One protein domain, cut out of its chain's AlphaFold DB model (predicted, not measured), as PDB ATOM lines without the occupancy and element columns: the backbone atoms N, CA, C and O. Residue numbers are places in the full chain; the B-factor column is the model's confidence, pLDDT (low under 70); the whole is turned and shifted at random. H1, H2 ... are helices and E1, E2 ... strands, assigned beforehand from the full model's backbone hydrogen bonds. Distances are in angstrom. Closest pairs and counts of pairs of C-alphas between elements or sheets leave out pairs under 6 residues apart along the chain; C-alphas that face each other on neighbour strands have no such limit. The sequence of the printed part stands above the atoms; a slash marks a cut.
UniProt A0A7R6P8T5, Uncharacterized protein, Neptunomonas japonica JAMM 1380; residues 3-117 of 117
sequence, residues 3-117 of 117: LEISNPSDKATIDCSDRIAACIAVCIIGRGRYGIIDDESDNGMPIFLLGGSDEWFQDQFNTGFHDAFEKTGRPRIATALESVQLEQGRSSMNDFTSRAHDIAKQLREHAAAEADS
ATOM      1  N   LEU A   3     -85.739 187.946 -50.226       92.19
ATOM      2  CA  LEU A   3     -85.368 187.268 -48.985       92.19
ATOM      3  C   LEU A   3     -83.899 187.546 -48.665       92.19
ATOM      4  O   LEU A   3     -83.069 187.572 -49.580       92.19
ATOM      5  N   GLU A   4     -83.578 187.733 -47.386       92.69
ATOM      6  CA  GLU A   4     -82.196 187.869 -46.925       92.69
ATOM      7  C   GLU A   4     -81.568 186.482 -46.753       92.69
ATOM      8  O   GLU A   4     -82.170 185.550 -46.223       92.69
ATOM      9  N   ILE A   5     -80.337 186.329 -47.231       92.06
ATOM     10  CA  ILE A   5     -79.567 185.099 -47.102       92.06
ATOM     11  C   ILE A   5     -78.688 185.230 -45.864       92.06
ATOM     12  O   ILE A   5     -77.851 186.130 -45.776       92.06
ATOM     13  N   SER A   6     -78.819 184.275 -44.943       89.56
ATOM     14  CA  SER A   6     -77.906 184.138 -43.811       89.56
ATOM     15  C   SER A   6     -76.548 183.638 -44.318       89.56
ATOM     16  O   SER A   6     -76.299 182.434 -44.426       89.56
ATOM     17  N   ASN A   7     -75.688 184.584 -44.698       81.31
ATOM     18  CA  ASN A   7     -74.314 184.362 -45.130       81.31
ATOM     19  C   ASN A   7     -73.347 184.983 -44.103       81.31
ATOM     20  O   ASN A   7     -73.408 186.192 -43.881       81.31
ATOM     21  N   PRO A   8     -72.425 184.207 -43.499       71.12
ATOM     22  CA  PRO A   8     -71.486 184.722 -42.499       71.12
ATOM     23  C   PRO A   8     -70.527 185.809 -43.004       71.12
ATOM     24  O   PRO A   8     -69.945 186.519 -42.189       71.12
ATOM     25  N   SER A   9     -70.299 185.893 -44.319       75.19
ATOM     26  CA  SER A   9     -69.308 186.804 -44.908       75.19
ATOM     27  C   SER A   9     -69.903 188.145 -45.330       75.19
ATOM     28  O   SER A   9     -69.493 189.182 -44.820       75.19
ATOM     29  N   ASP A  10     -70.865 188.125 -46.251       80.31
ATOM     30  CA  ASP A  10     -71.425 189.323 -46.876       80.31
ATOM     31  C   ASP A  10     -72.949 189.241 -46.884       80.31
ATOM     32  O   ASP A  10     -73.515 188.196 -47.220       80.31
ATOM     33  N   LYS A  11     -73.615 190.363 -46.595       87.62
ATOM     34  CA  LYS A  11     -75.069 190.466 -46.740       87.62
ATOM     35  C   LYS A  11     -75.470 190.200 -48.183       87.62
ATOM     36  O   LYS A  11     -74.999 190.883 -49.097       87.62
ATOM     37  N   ALA A  12     -76.343 189.221 -48.369       90.00
ATOM     38  CA  ALA A  12     -76.819 188.811 -49.673       90.00
ATOM     39  C   ALA A  12     -78.332 188.619 -49.658       90.00
ATOM     40  O   ALA A  12     -78.929 188.320 -48.627       90.00
ATOM     41  N   THR A  13     -78.941 188.766 -50.822       93.19
ATOM     42  CA  THR A  13     -80.382 188.646 -51.021       93.19
ATOM     43  C   THR A  13     -80.681 187.785 -52.227       93.19
ATOM     44  O   THR A  13     -79.871 187.706 -53.150       93.19
ATOM     45  N   ILE A  14     -81.877 187.212 -52.247       93.38
ATOM     46  CA  ILE A  14     -82.427 186.476 -53.382       93.38
ATOM     47  C   ILE A  14     -83.839 186.975 -53.685       93.38
ATOM     48  O   ILE A  14     -84.676 187.078 -52.787       93.38
ATOM     49  N   ASP A  15     -84.114 187.266 -54.956       93.38
ATOM     50  CA  ASP A  15     -85.465 187.573 -55.429       93.38
ATOM     51  C   ASP A  15     -86.098 186.327 -56.061       93.38
ATOM     52  O   ASP A  15     -85.507 185.644 -56.898       93.38
ATOM     53  N   CYS A  16     -87.332 186.010 -55.690       89.56
ATOM     54  CA  CYS A  16     -88.033 184.847 -56.227       89.56
ATOM     55  C   CYS A  16     -89.544 185.075 -56.303       89.56
ATOM     56  O   CYS A  16     -90.122 185.856 -55.545       89.56
ATOM     57  N   SER A  17     -90.211 184.388 -57.225       88.06
ATOM     58  CA  SER A  17     -91.677 184.293 -57.244       88.06
ATOM     59  C   SER A  17     -92.202 183.149 -56.372       88.06
ATOM     60  O   SER A  17     -93.387 183.130 -56.055       88.06
ATOM     61  N   ASP A  18     -91.324 182.223 -55.984       88.62
ATOM     62  CA  ASP A  18     -91.652 180.998 -55.266       88.62
ATOM     63  C   ASP A  18     -90.615 180.736 -54.169       88.62
ATOM     64  O   ASP A  18     -89.408 180.670 -54.427       88.62
ATOM     65  N   ARG A  19     -91.099 180.584 -52.935       92.25
ATOM     66  CA  ARG A  19     -90.263 180.410 -51.747       92.25
ATOM     67  C   ARG A  19     -89.482 179.101 -51.782       92.25
ATOM     68  O   ARG A  19     -88.323 179.084 -51.361       92.25
ATOM     69  N   ILE A  20     -90.074 178.023 -52.305       95.38
ATOM     70  CA  ILE A  20     -89.388 176.725 -52.365       95.38
ATOM     71  C   ILE A  20     -88.173 176.808 -53.297       95.38
ATOM     72  O   ILE A  20     -87.100 176.317 -52.955       95.38
ATOM     73  N   ALA A  21     -88.296 177.537 -54.414       96.12
ATOM     74  CA  ALA A  21     -87.202 177.760 -55.353       96.12
ATOM     75  C   ALA A  21     -86.038 178.522 -54.704       96.12
ATOM     76  O   ALA A  21     -84.882 178.162 -54.927       96.12
ATOM     77  N   ALA A  22     -86.323 179.525 -53.865       95.06
ATOM     78  CA  ALA A  22     -85.285 180.233 -53.118       95.06
ATOM     79  C   ALA A  22     -84.595 179.342 -52.076       95.06
ATOM     80  O   ALA A  22     -83.368 179.331 -52.009       95.06
ATOM     81  N   CYS A  23     -85.355 178.551 -51.310       95.31
ATOM     82  CA  CYS A  23     -84.786 177.622 -50.327       95.31
ATOM     83  C   CYS A  23     -83.858 176.596 -50.999       95.31
ATOM     84  O   CYS A  23     -82.736 176.362 -50.543       95.31
ATOM     85  N   ILE A  24     -84.293 176.036 -52.135       96.44
ATOM     86  CA  ILE A  24     -83.492 175.113 -52.949       96.44
ATOM     87  C   ILE A  24     -82.223 175.806 -53.454       96.44
ATOM     88  O   ILE A  24     -81.123 175.283 -53.274       96.44
ATOM     89  N   ALA A  25     -82.356 176.995 -54.048       95.88
ATOM     90  CA  ALA A  25     -81.232 177.763 -54.573       95.88
ATOM     91  C   ALA A  25     -80.162 178.019 -53.495       95.88
ATOM     92  O   ALA A  25     -78.990 177.697 -53.701       95.88
ATOM     93  N   VAL A  26     -80.564 178.508 -52.317       94.19
ATOM     94  CA  VAL A  26     -79.652 178.791 -51.195       94.19
ATOM     95  C   VAL A  26     -78.960 177.516 -50.692       94.19
ATOM     96  O   VAL A  26     -77.740 177.522 -50.485       94.19
ATOM     97  N   CYS A  27     -79.691 176.398 -50.585       93.56
ATOM     98  CA  CYS A  27     -79.110 175.103 -50.218       93.56
ATOM     99  C   CYS A  27     -78.009 174.662 -51.195       93.56
ATOM    100  O   CYS A  27     -76.946 174.211 -50.758       93.56
ATOM    101  N   ILE A  28     -78.227 174.820 -52.505       92.94
ATOM    102  CA  ILE A  28     -77.286 174.376 -53.543       92.94
ATOM    103  C   ILE A  28     -76.041 175.275 -53.600       92.94
ATOM    104  O   ILE A  28     -74.917 174.760 -53.672       92.94
ATOM    105  N   ILE A  29     -76.203 176.605 -53.531       90.75
ATOM    106  CA  ILE A  29     -75.058 177.533 -53.554       90.75
ATOM    107  C   ILE A  29     -74.137 177.236 -52.367       90.75
ATOM    108  O   ILE A  29     -72.938 177.016 -52.558       90.75
ATOM    109  N   GLY A  30     -74.708 177.161 -51.159       85.44
ATOM    110  CA  GLY A  30     -73.958 176.976 -49.916       85.44
ATOM    111  C   GLY A  30     -73.543 175.554 -49.602       85.44
ATOM    112  O   GLY A  30     -72.736 175.345 -48.693       85.44
ATOM    113  N   ARG A  31     -74.090 174.565 -50.318       86.31
ATOM    114  CA  ARG A  31     -74.021 173.150 -49.920       86.31
ATOM    115  C   ARG A  31     -74.462 172.990 -48.458       86.31
ATOM    116  O   ARG A  31     -73.714 172.461 -47.638       86.31
ATOM    117  N   GLY A  32     -75.609 173.587 -48.129       85.38
ATOM    118  CA  GLY A  32     -76.172 173.629 -46.776       85.38
ATOM    119  C   GLY A  32     -75.548 174.650 -45.814       85.38
ATOM    120  O   GLY A  32     -76.000 174.738 -44.682       85.38
ATOM    121  N   ARG A  33     -74.540 175.443 -46.208       87.94
ATOM    122  CA  ARG A  33     -73.878 176.429 -45.317       87.94
ATOM    123  C   ARG A  33     -74.610 177.758 -45.144       87.94
ATOM    124  O   ARG A  33     -74.168 178.573 -44.340       87.94
ATOM    125  N   TYR A  34     -75.681 177.978 -45.893       90.44
ATOM    126  CA  TYR A  34     -76.434 179.226 -45.880       90.44
ATOM    127  C   TYR A  34     -77.896 178.955 -45.555       90.44
ATOM    128  O   TYR A  34     -78.429 177.911 -45.933       90.44
ATOM    129  N   GLY A  35     -78.507 179.909 -44.860       91.81
ATOM    130  CA  GLY A  35     -79.925 179.919 -44.516       91.81
ATOM    131  C   GLY A  35     -80.653 181.097 -45.161       91.81
ATOM    132  O   GLY A  35     -80.052 181.886 -45.892       91.81
ATOM    133  N   ILE A  36     -81.939 181.236 -44.859       93.44
ATOM    134  CA  ILE A  36     -82.756 182.399 -45.218       93.44
ATOM    135  C   ILE A  36     -83.248 183.040 -43.930       93.44
ATOM    136  O   ILE A  36     -83.827 182.359 -43.086       93.44
ATOM    137  N   ILE A  37     -83.029 184.342 -43.812       88.94
ATOM    138  CA  ILE A  37     -83.612 185.168 -42.763       88.94
ATOM    139  C   ILE A  37     -84.945 185.685 -43.300       88.94
ATOM    140  O   ILE A  37     -85.017 186.231 -44.403       88.94
ATOM    141  N   ASP A  38     -86.000 185.453 -42.532       80.88
ATOM    142  CA  ASP A  38     -87.339 185.959 -42.795       80.88
ATOM    143  C   ASP A  38     -87.794 186.670 -41.519       80.88
ATOM    144  O   ASP A  38     -88.136 186.031 -40.529       80.88
ATOM    145  N   ASP A  39     -87.691 187.999 -41.516       67.56
ATOM    146  CA  ASP A  39     -88.045 188.821 -40.353       67.56
ATOM    147  C   ASP A  39     -89.569 188.981 -40.197       67.56
ATOM    148  O   ASP A  39     -90.047 189.400 -39.141       67.56
ATOM    149  N   GLU A  40     -90.351 188.671 -41.240       65.94
ATOM    150  CA  GLU A  40     -91.809 188.834 -41.241       65.94
ATOM    151  C   GLU A  40     -92.533 187.574 -40.766       65.94
ATOM    152  O   GLU A  40     -93.610 187.655 -40.167       65.94
ATOM    153  N   SER A  41     -91.952 186.405 -41.023       60.00
ATOM    154  CA  SER A  41     -92.492 185.131 -40.581       60.00
ATOM    155  C   SER A  41     -91.379 184.295 -39.966       60.00
ATOM    156  O   SER A  41     -90.336 184.125 -40.583       60.00
ATOM    157  N   ASP A  42     -91.605 183.718 -38.782       63.94
ATOM    158  CA  ASP A  42     -90.665 182.839 -38.045       63.94
ATOM    159  C   ASP A  42     -90.315 181.529 -38.806       63.94
ATOM    160  O   ASP A  42     -89.872 180.535 -38.244       63.94
ATOM    161  N   ASN A  43     -90.544 181.511 -40.119       71.12
ATOM    162  CA  ASN A  43     -90.329 180.416 -41.045       71.12
ATOM    163  C   ASN A  43     -88.936 180.444 -41.684       71.12
ATOM    164  O   ASN A  43     -88.732 179.748 -42.678       71.12
ATOM    165  N   GLY A  44     -87.985 181.244 -41.191       86.88
ATOM    166  CA  GLY A  44     -86.625 181.323 -41.738       86.88
ATOM    167  C   GLY A  44     -86.015 179.944 -42.040       86.88
ATOM    168  O   GLY A  44     -86.232 178.969 -41.317       86.88
ATOM    169  N   MET A  45     -85.264 179.836 -43.137       92.31
ATOM    170  CA  MET A  45     -84.595 178.577 -43.477       92.31
ATOM    171  C   MET A  45     -83.303 178.448 -42.662       92.31
ATOM    172  O   MET A  45     -82.439 179.324 -42.774       92.31
ATOM    173  N   PRO A  46     -83.118 177.368 -41.884       92.12
ATOM    174  CA  PRO A  46     -81.905 177.167 -41.110       92.12
ATOM    175  C   PRO A  46     -80.721 176.770 -42.003       92.12
ATOM    176  O   PRO A  46     -80.853 176.480 -43.192       92.12
ATOM    177  N   ILE A  47     -79.534 176.746 -41.400       91.12
ATOM    178  CA  ILE A  47     -78.310 176.229 -42.017       91.12
ATOM    179  C   ILE A  47     -78.260 174.704 -41.819       91.12
ATOM    180  O   ILE A  47     -78.415 174.212 -40.704       91.12
ATOM    181  N   PHE A  48     -77.953 173.959 -42.878       91.00
ATOM    182  CA  PHE A  48     -77.924 172.490 -42.921       91.00
ATOM    183  C   PHE A  48     -76.496 171.914 -42.959       91.00
ATOM    184  O   PHE A  48     -76.179 171.032 -43.757       91.00
ATOM    185  N   LEU A  49     -75.595 172.414 -42.106       84.88
ATOM    186  CA  LEU A  49     -74.183 171.989 -42.061       84.88
ATOM    187  C   LEU A  49     -73.987 170.497 -41.738       84.88
ATOM    188  O   LEU A  49     -72.989 169.911 -42.153       84.88
ATOM    189  N   LEU A  50     -74.916 169.905 -40.986       86.12
ATOM    190  CA  LEU A  50     -74.870 168.515 -40.520       86.12
ATOM    191  C   LEU A  50     -75.989 167.654 -41.141       86.12
ATOM    192  O   LEU A  50     -76.315 166.600 -40.604       86.12
ATOM    193  N   GLY A  51     -76.577 168.101 -42.256       88.00
ATOM    194  CA  GLY A  51     -77.812 167.529 -42.802       88.00
ATOM    195  C   GLY A  51     -79.062 168.192 -42.212       88.00
ATOM    196  O   GLY A  51     -78.976 169.297 -41.676       88.00
ATOM    197  N   GLY A  52     -80.221 167.538 -42.335       92.00
ATOM    198  CA  GLY A  52     -81.510 168.060 -41.852       92.00
ATOM    199  C   GLY A  52     -82.373 168.745 -42.920       92.00
ATOM    200  O   GLY A  52     -83.472 169.210 -42.620       92.00
ATOM    201  N   SER A  53     -81.876 168.859 -44.157       92.31
ATOM    202  CA  SER A  53     -82.603 169.544 -45.230       92.31
ATOM    203  C   SER A  53     -83.847 168.777 -45.658       92.31
ATOM    204  O   SER A  53     -84.865 169.402 -45.916       92.31
ATOM    205  N   ASP A  54     -83.804 167.445 -45.718       94.56
ATOM    206  CA  ASP A  54     -84.981 166.656 -46.096       94.56
ATOM    207  C   ASP A  54     -86.098 166.779 -45.058       94.56
ATOM    208  O   ASP A  54     -87.245 167.024 -45.421       94.56
ATOM    209  N   GLU A  55     -85.766 166.683 -43.770       95.69
ATOM    210  CA  GLU A  55     -86.724 166.816 -42.673       95.69
ATOM    211  C   GLU A  55     -87.351 168.209 -42.642       95.69
ATOM    212  O   GLU A  55     -88.565 168.342 -42.491       95.69
ATOM    213  N   TRP A  56     -86.539 169.251 -42.835       94.88
ATOM    214  CA  TRP A  56     -87.040 170.619 -42.869       94.88
ATOM    215  C   TRP A  56     -87.910 170.879 -44.104       94.88
ATOM    216  O   TRP A  56     -88.987 171.453 -43.981       94.88
ATOM    217  N   PHE A  57     -87.513 170.412 -45.293       95.38
ATOM    218  CA  PHE A  57     -88.357 170.527 -46.487       95.38
ATOM    219  C   PHE A  57     -89.673 169.751 -46.334       95.38
ATOM    220  O   PHE A  57     -90.723 170.231 -46.771       95.38
ATOM    221  N   GLN A  58     -89.644 168.595 -45.667       95.94
ATOM    222  CA  GLN A  58     -90.839 167.809 -45.391       95.94
ATOM    223  C   GLN A  58     -91.801 168.553 -44.461       95.94
ATOM    224  O   GLN A  58     -92.998 168.569 -44.727       95.94
ATOM    225  N   ASP A  59     -91.301 169.191 -43.408       94.75
ATOM    226  CA  ASP A  59     -92.119 169.984 -42.487       94.75
ATOM    227  C   ASP A  59     -92.708 171.236 -43.166       94.75
ATOM    228  O   ASP A  59     -93.897 171.523 -43.051       94.75
ATOM    229  N   GLN A  60     -91.896 171.943 -43.953       93.19
ATOM    230  CA  GLN A  60     -92.268 173.244 -44.518       93.19
ATOM    231  C   GLN A  60     -93.078 173.159 -45.814       93.19
ATOM    232  O   GLN A  60     -93.912 174.022 -46.090       93.19
ATOM    233  N   PHE A  61     -92.823 172.142 -46.637       93.88
ATOM    234  CA  PHE A  61     -93.394 172.018 -47.981       93.88
ATOM    235  C   PHE A  61     -94.067 170.666 -48.230       93.88
ATOM    236  O   PHE A  61     -94.544 170.420 -49.340       93.88
ATOM    237  N   ASN A  62     -94.123 169.789 -47.222       96.00
ATOM    238  CA  ASN A  62     -94.684 168.442 -47.334       96.00
ATOM    239  C   ASN A  62     -94.028 167.604 -48.453       96.00
ATOM    240  O   ASN A  62     -94.694 166.840 -49.155       96.00
ATOM    241  N   THR A  63     -92.720 167.783 -48.661       96.19
ATOM    242  CA  THR A  63     -91.927 167.047 -49.654       96.19
ATOM    243  C   THR A  63     -90.456 167.001 -49.238       96.19
ATOM    244  O   THR A  63     -89.971 167.958 -48.650       96.19
ATOM    245  N   GLY A  64     -89.718 165.943 -49.586       96.00
ATOM    246  CA  GLY A  64     -88.257 165.909 -49.414       96.00
ATOM    247  C   GLY A  64     -87.531 166.861 -50.372       96.00
ATOM    248  O   GLY A  64     -88.113 167.323 -51.358       96.00
ATOM    249  N   PHE A  65     -86.250 167.132 -50.116       94.94
ATOM    250  CA  PHE A  65     -85.426 168.076 -50.877       94.94
ATOM    251  C   PHE A  65     -85.287 167.677 -52.349       94.94
ATOM    252  O   PHE A  65     -85.458 168.511 -53.238       94.94
ATOM    253  N   HIS A  66     -84.994 166.402 -52.624       94.69
ATOM    254  CA  HIS A  66     -84.843 165.921 -54.000       94.69
ATOM    255  C   HIS A  66     -86.148 166.064 -54.795       94.69
ATOM    256  O   HIS A  66     -86.162 166.648 -55.876       94.69
ATOM    257  N   ASP A  67     -87.264 165.624 -54.217       96.88
ATOM    258  CA  ASP A  67     -88.580 165.757 -54.842       96.88
ATOM    259  C   ASP A  67     -88.987 167.224 -55.012       96.88
ATOM    260  O   ASP A  67     -89.607 167.585 -56.011       96.88
ATOM    261  N   ALA A  68     -88.639 168.086 -54.051       96.88
ATOM    262  CA  ALA A  68     -88.849 169.525 -54.158       96.88
ATOM    263  C   ALA A  68     -88.083 170.104 -55.352       96.88
ATOM    264  O   ALA A  68     -88.651 170.886 -56.115       96.88
ATOM    265  N   PHE A  69     -86.824 169.702 -55.540       96.56
ATOM    266  CA  PHE A  69     -86.002 170.112 -56.676       96.56
ATOM    267  C   PHE A  69     -86.652 169.725 -58.010       96.56
ATOM    268  O   PHE A  69     -86.875 170.595 -58.856       96.56
ATOM    269  N   GLU A  70     -87.025 168.453 -58.173       96.06
ATOM    270  CA  GLU A  70     -87.631 167.957 -59.414       96.06
ATOM    271  C   GLU A  70     -88.993 168.613 -59.692       96.06
ATOM    272  O   GLU A  70     -89.240 169.088 -60.802       96.06
ATOM    273  N   LYS A  71     -89.863 168.738 -58.678       95.69
ATOM    274  CA  LYS A  71     -91.190 169.374 -58.818       95.69
ATOM    275  C   LYS A  71     -91.109 170.873 -59.117       95.69
ATOM    276  O   LYS A  71     -91.943 171.394 -59.855       95.69
ATOM    277  N   THR A  72     -90.136 171.575 -58.534       96.38
ATOM    278  CA  THR A  72     -89.935 173.017 -58.775       96.38
ATOM    279  C   THR A  72     -89.417 173.264 -60.190       96.38
ATOM    280  O   THR A  72     -89.805 174.237 -60.841       96.38
ATOM    281  N   GLY A  73     -88.567 172.364 -60.680       95.38
ATOM    282  CA  GLY A  73     -88.034 172.389 -62.029       95.38
ATOM    283  C   GLY A  73     -86.848 173.340 -62.198       95.38
ATOM    284  O   GLY A  73     -86.813 174.473 -61.699       95.38
ATOM    285  N   ARG A  74     -85.879 172.878 -62.994       95.69
ATOM    286  CA  ARG A  74     -84.608 173.559 -63.287       95.69
ATOM    287  C   ARG A  74     -84.772 175.036 -63.696       95.69
ATOM    288  O   ARG A  74     -84.050 175.861 -63.136       95.69
ATOM    289  N   PRO A  75     -85.720 175.437 -64.575       95.62
ATOM    290  CA  PRO A  75     -85.838 176.836 -64.998       95.62
ATOM    291  C   PRO A  75     -86.221 177.802 -63.875       95.62
ATOM    292  O   PRO A  75     -85.754 178.938 -63.864       95.62
ATOM    293  N   ARG A  76     -87.068 177.376 -62.928       95.75
ATOM    294  CA  ARG A  76     -87.496 178.238 -61.814       95.75
ATOM    295  C   ARG A  76     -86.376 178.424 -60.801       95.75
ATOM    296  O   ARG A  76     -86.144 179.543 -60.350       95.75
ATOM    297  N   ILE A  77     -85.662 177.342 -60.498       97.06
ATOM    298  CA  ILE A  77     -84.495 177.368 -59.612       97.06
ATOM    299  C   ILE A  77     -83.394 178.242 -60.229       97.06
ATOM    300  O   ILE A  77     -82.820 179.072 -59.532       97.06
ATOM    301  N   ALA A  78     -83.154 178.125 -61.541       97.00
ATOM    302  CA  ALA A  78     -82.206 178.976 -62.259       97.00
ATOM    303  C   ALA A  78     -82.555 180.468 -62.145       97.00
ATOM    304  O   ALA A  78     -81.685 181.262 -61.805       97.00
ATOM    305  N   THR A  79     -83.825 180.844 -62.336       97.25
ATOM    306  CA  THR A  79     -84.270 182.237 -62.155       97.25
ATOM    307  C   THR A  79     -83.999 182.755 -60.736       97.25
ATOM    308  O   THR A  79     -83.599 183.904 -60.572       97.25
ATOM    309  N   ALA A  80     -84.196 181.925 -59.705       96.75
ATOM    310  CA  ALA A  80     -83.897 182.307 -58.324       96.75
ATOM    311  C   ALA A  80     -82.382 182.447 -58.080       96.75
ATOM    312  O   ALA A  80     -81.944 183.365 -57.405       96.75
ATOM    313  N   LEU A  81     -81.557 181.574 -58.660       96.25
ATOM    314  CA  LEU A  81     -80.096 181.680 -58.578       96.25
ATOM    315  C   LEU A  81     -79.555 182.931 -59.296       96.25
ATOM    316  O   LEU A  81     -78.634 183.574 -58.799       96.25
ATOM    317  N   GLU A  82     -80.136 183.290 -60.444       96.06
ATOM    318  CA  GLU A  82     -79.779 184.476 -61.242       96.06
ATOM    319  C   GLU A  82     -80.069 185.800 -60.520       96.06
ATOM    320  O   GLU A  82     -79.469 186.823 -60.851       96.06
ATOM    321  N   SER A  83     -80.980 185.802 -59.548       95.19
ATOM    322  CA  SER A  83     -81.357 187.005 -58.804       95.19
ATOM    323  C   SER A  83     -80.527 187.238 -57.542       95.19
ATOM    324  O   SER A  83     -80.732 188.234 -56.847       95.19
ATOM    325  N   VAL A  84     -79.595 186.336 -57.226       92.94
ATOM    326  CA  VAL A  84     -78.760 186.448 -56.032       92.94
ATOM    327  C   VAL A  84     -77.831 187.655 -56.144       92.94
ATOM    328  O   VAL A  84     -77.060 187.787 -57.092       92.94
ATOM    329  N   GLN A  85     -77.874 188.536 -55.147       90.12
ATOM    330  CA  GLN A  85     -77.122 189.793 -55.131       90.12
ATOM    331  C   GLN A  85     -76.532 190.072 -53.748       90.12
ATOM    332  O   GLN A  85     -77.092 189.661 -52.739       90.12
ATOM    333  N   LEU A  86     -75.409 190.793 -53.700       88.62
ATOM    334  CA  LEU A  86     -74.838 191.333 -52.459       88.62
ATOM    335  C   LEU A  86     -75.439 192.719 -52.171       88.62
ATOM    336  O   LEU A  86     -75.581 193.516 -53.097       88.62
ATOM    337  N   GLU A  87     -75.755 193.031 -50.911       81.50
ATOM    338  CA  GLU A  87     -76.387 194.316 -50.548       81.50
ATOM    339  C   GLU A  87     -75.415 195.500 -50.451       81.50
ATOM    340  O   GLU A  87     -75.797 196.639 -50.708       81.50
ATOM    341  N   GLN A  88     -74.160 195.265 -50.069       70.50
ATOM    342  CA  GLN A  88     -73.141 196.307 -49.917       70.50
ATOM    343  C   GLN A  88     -71.946 195.963 -50.811       70.50
ATOM    344  O   GLN A  88     -71.466 194.830 -50.834       70.50
ATOM    345  N   GLY A  89     -71.500 196.936 -51.604       58.69
ATOM    346  CA  GLY A  89     -70.514 196.740 -52.663       58.69
ATOM    347  C   GLY A  89     -69.176 196.165 -52.185       58.69
ATOM    348  O   GLY A  89     -68.484 196.782 -51.387       58.69
ATOM    349  N   ARG A  90     -68.821 195.019 -52.785       58.47
ATOM    350  CA  ARG A  90     -67.506 194.356 -52.906       58.47
ATOM    351  C   ARG A  90     -66.625 194.290 -51.651       58.47
ATOM    352  O   ARG A  90     -65.795 195.166 -51.434       58.47
ATOM    353  N   SER A  91     -66.622 193.110 -51.027       46.84
ATOM    354  CA  SER A  91     -65.450 192.624 -50.278       46.84
ATOM    355  C   SER A  91     -64.880 191.289 -50.794       46.84
ATOM    356  O   SER A  91     -63.689 191.046 -50.627       46.84
ATOM    357  N   SER A  92     -65.641 190.464 -51.527       46.59
ATOM    358  CA  SER A  92     -65.092 189.307 -52.260       46.59
ATOM    359  C   SER A  92     -65.959 188.968 -53.475       46.59
ATOM    360  O   SER A  92     -67.015 188.359 -53.375       46.59
ATOM    361  N   MET A  93     -65.547 189.422 -54.655       46.25
ATOM    362  CA  MET A  93     -66.368 189.388 -55.866       46.25
ATOM    363  C   MET A  93     -66.550 187.998 -56.506       46.25
ATOM    364  O   MET A  93     -67.286 187.918 -57.480       46.25
ATOM    365  N   ASN A  94     -65.927 186.910 -56.035       54.41
ATOM    366  CA  ASN A  94     -65.753 185.754 -56.932       54.41
ATOM    367  C   ASN A  94     -66.391 184.410 -56.571       54.41
ATOM    368  O   ASN A  94     -66.491 183.602 -57.489       54.41
ATOM    369  N   ASP A  95     -66.916 184.170 -55.364       71.75
ATOM    370  CA  ASP A  95     -67.333 182.793 -55.034       71.75
ATOM    371  C   ASP A  95     -68.830 182.592 -54.799       71.75
ATOM    372  O   ASP A  95     -69.341 181.542 -55.165       71.75
ATOM    373  N   PHE A  96     -69.564 183.542 -54.211       81.06
ATOM    374  CA  PHE A  96     -70.972 183.299 -53.860       81.06
ATOM    375  C   PHE A  96     -71.933 183.576 -55.023       81.06
ATOM    376  O   PHE A  96     -72.619 182.670 -55.498       81.06
ATOM    377  N   THR A  97     -71.956 184.816 -55.519       87.25
ATOM    378  CA  THR A  97     -72.820 185.228 -56.637       87.25
ATOM    379  C   THR A  97     -72.399 184.550 -57.936       87.25
ATOM    380  O   THR A  97     -73.239 183.964 -58.611       87.25
ATOM    381  N   SER A  98     -71.101 184.536 -58.261       88.19
ATOM    382  CA  SER A  98     -70.579 183.853 -59.456       88.19
ATOM    383  C   SER A  98     -70.973 182.379 -59.482       88.19
ATOM    384  O   SER A  98     -71.492 181.900 -60.483       88.19
ATOM    385  N   ARG A  99     -70.845 181.677 -58.347       90.25
ATOM    386  CA  ARG A  99     -71.296 180.287 -58.217       90.25
ATOM    387  C   ARG A  99     -72.800 180.145 -58.423       90.25
ATOM    388  O   ARG A  99     -73.212 179.184 -59.063       90.25
ATOM    389  N   ALA A 100     -73.613 181.063 -57.898       93.19
ATOM    390  CA  ALA A 100     -75.054 181.049 -58.137       93.19
ATOM    391  C   ALA A 100     -75.367 181.154 -59.640       93.19
ATOM    392  O   ALA A 100     -76.087 180.308 -60.171       93.19
ATOM    393  N   HIS A 101     -74.749 182.107 -60.343       93.56
ATOM    394  CA  HIS A 101     -74.916 182.278 -61.789       93.56
ATOM    395  C   HIS A 101     -74.391 181.083 -62.603       93.56
ATOM    396  O   HIS A 101     -75.052 180.657 -63.551       93.56
ATOM    397  N   ASP A 102     -73.253 180.496 -62.224       94.94
ATOM    398  CA  ASP A 102     -72.695 179.312 -62.890       94.94
ATOM    399  C   ASP A 102     -73.624 178.101 -62.760       94.94
ATOM    400  O   ASP A 102     -73.865 177.385 -63.735       94.94
ATOM    401  N   ILE A 103     -74.186 177.882 -61.568       96.12
ATOM    402  CA  ILE A 103     -75.165 176.814 -61.334       96.12
ATOM    403  C   ILE A 103     -76.443 177.098 -62.127       96.12
ATOM    404  O   ILE A 103     -76.976 176.189 -62.758       96.12
ATOM    405  N   ALA A 104     -76.923 178.346 -62.152       96.81
ATOM    406  CA  ALA A 104     -78.104 178.713 -62.929       96.81
ATOM    407  C   ALA A 104     -77.924 178.392 -64.417       96.81
ATOM    408  O   ALA A 104     -78.797 177.776 -65.029       96.81
ATOM    409  N   LYS A 105     -76.759 178.738 -64.975       97.25
ATOM    410  CA  LYS A 105     -76.402 178.421 -66.357       97.25
ATOM    411  C   LYS A 105     -76.439 176.913 -66.615       97.25
ATOM    412  O   LYS A 105     -77.079 176.489 -67.574       97.25
ATOM    413  N   GLN A 106     -75.839 176.106 -65.739       96.81
ATOM    414  CA  GLN A 106     -75.879 174.644 -65.861       96.81
ATOM    415  C   GLN A 106     -77.319 174.113 -65.828       96.81
ATOM    416  O   GLN A 106     -77.701 173.301 -66.664       96.81
ATOM    417  N   LEU A 107     -78.157 174.604 -64.908       96.69
ATOM    418  CA  LEU A 107     -79.563 174.194 -64.830       96.69
ATOM    419  C   LEU A 107     -80.342 174.533 -66.108       96.69
ATOM    420  O   LEU A 107     -81.175 173.737 -66.537       96.69
ATOM    421  N   ARG A 108     -80.067 175.687 -66.729       96.88
ATOM    422  CA  ARG A 108     -80.664 176.089 -68.014       96.88
ATOM    423  C   ARG A 108     -80.219 175.173 -69.153       96.88
ATOM    424  O   ARG A 108     -81.062 174.743 -69.931       96.88
ATOM    425  N   GLU A 109     -78.925 174.863 -69.234       96.25
ATOM    426  CA  GLU A 109     -78.365 173.959 -70.248       96.25
ATOM    427  C   GLU A 109     -78.970 172.553 -70.136       96.25
ATOM    428  O   GLU A 109     -79.409 171.988 -71.136       96.25
ATOM    429  N   HIS A 110     -79.087 172.025 -68.915       93.44
ATOM    430  CA  HIS A 110     -79.751 170.746 -68.664       93.44
ATOM    431  C   HIS A 110     -81.234 170.771 -69.050       93.44
ATOM    432  O   HIS A 110     -81.707 169.846 -69.703       93.44
ATOM    433  N   ALA A 111     -81.961 171.831 -68.688       93.81
ATOM    434  CA  ALA A 111     -83.371 171.963 -69.044       93.81
ATOM    435  C   ALA A 111     -83.593 172.036 -70.566       93.81
ATOM    436  O   ALA A 111     -84.585 171.509 -71.061       93.81
ATOM    437  N   ALA A 112     -82.683 172.680 -71.304       92.62
ATOM    438  CA  ALA A 112     -82.740 172.736 -72.763       92.62
ATOM    439  C   ALA A 112     -82.482 171.356 -73.389       92.62
ATOM    440  O   ALA A 112     -83.250 170.923 -74.240       92.62
ATOM    441  N   ALA A 113     -81.465 170.629 -72.913       92.62
ATOM    442  CA  ALA A 113     -81.154 169.286 -73.409       92.62
ATOM    443  C   ALA A 113     -82.291 168.272 -73.163       92.62
ATOM    444  O   ALA A 113     -82.550 167.420 -74.012       92.62
ATOM    445  N   GLU A 114     -82.982 168.373 -72.023       87.69
ATOM    446  CA  GLU A 114     -84.160 167.550 -71.704       87.69
ATOM    447  C   GLU A 114     -85.366 167.869 -72.600       87.69
ATOM    448  O   GLU A 114     -86.154 166.975 -72.887       87.69
ATOM    449  N   ALA A 115     -85.523 169.121 -73.045       85.75
ATOM    450  CA  ALA A 115     -86.622 169.526 -73.923       85.75
ATOM    451  C   ALA A 115     -86.425 169.098 -75.390       85.75
ATOM    452  O   ALA A 115     -87.406 168.977 -76.123       85.75
ATOM    453  N   ASP A 116     -85.174 168.874 -75.801       81.56
ATOM    454  CA  ASP A 116     -84.794 168.434 -77.150       81.56
ATOM    455  C   ASP A 116     -84.723 166.893 -77.294       81.56
ATOM    456  O   ASP A 116     -84.432 166.397 -78.388       81.56
ATOM    457  N   SER A 117     -84.965 166.142 -76.209       66.88
ATOM    458  CA  SER A 117     -84.932 164.664 -76.148       66.88
ATOM    459  C   SER A 117     -86.328 164.044 -76.215       66.88
ATOM    460  O   SER A 117     -86.465 162.994 -76.884       66.88
TER     461      SER A 117
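What this domain is: This is residues 3 to 117 of the 117 residues of an uncharacterized protein of Neptunomonas japonica JAMM 1380 (UniProt A0A7R6P8T5). Helix H1 forms the middle of the domain, with the small sheet E2, E1, E3 covering one side of it and H3 and a helical hairpin of H4 and the long H5 packing on it elsewhere. H2 packs on H3, away from that hairpin. The printed part has 115 residues, with five named helices and three named strands in the order E1 E2 H1 E3 H2 H3 H4 H5; the sheet is antiparallel and the class is mostly helix. The whole is compact, with a radius of gyration of the C-alphas of 13.9 A and spans of 42 by 33 by 26 A.

How they stand to each other: E1, residues 3 to 6, and E2, residues 12 to 15, form a hairpin, with N 5 and O 12 2.8 A apart, within hydrogen-bond range. H1, residues 19 to 30, is on the sheet that these strands form with E3, residues 35 to 37, making two layers, helix on one face of a sheet, at a height over the sheet of 7.5 A. E3 is antiparallel to E1, with N 37 and O 4 2.8 A apart, within hydrogen-bond range. E2, H1 and E3 make a split strand-helix-strand unit, two strands running the same way with E1 between them, and its crossover is right-handed. H2, residues 53 to 61, touches H3, residues 65 to 72, at a steep tilt of 46 degrees; their closest C-alphas, those of Asp 54 and Phe 65, are 5.0 A apart. H1, the hub, touches H3 with residues 20 to 24 alone, closest at the C-alphas of Ala 21 and Thr 72, 6.5 A. H1 touches H4, residues 74 to 82, with residues 21 to 26 alone, closest at the C-alphas of Ala 21 and Ile 77, 5.1 A. H4 only grazes the sheet, with residues 79 to 82. H5, residues 96 to 115, touches H4 at a shallow tilt of 21 degrees, opposite ways, closest at the C-alphas of Ala 78 and Ala 104, 4.2 A. In H1, H2, H3, H4 and H5 every O i to N i+4 pair is within hydrogen-bond range.

Where its parts are: E1 begins at C-alpha 3, (-85.368, 187.268, -48.985). H1 is 16.8 A long from first to last C-alpha, and H4 12.1 A. H5 is 28.9 A long and ends at C-alpha 115, (-86.622, 169.526, -73.923).

The domain as a whole: The two C-alphas farthest apart, those of Asp 39 and Ser 117, are 43.3 A apart. The printed part has no cut. The links E3 to H2 and H4 to H5 are long; residues 85 to 86, in the latter, pair antiparallel with residues 12 to 13 of E2. The mean pLDDT of the printed part is 88.1, with residues 39 to 42, 89 to 94 and 117 under 70.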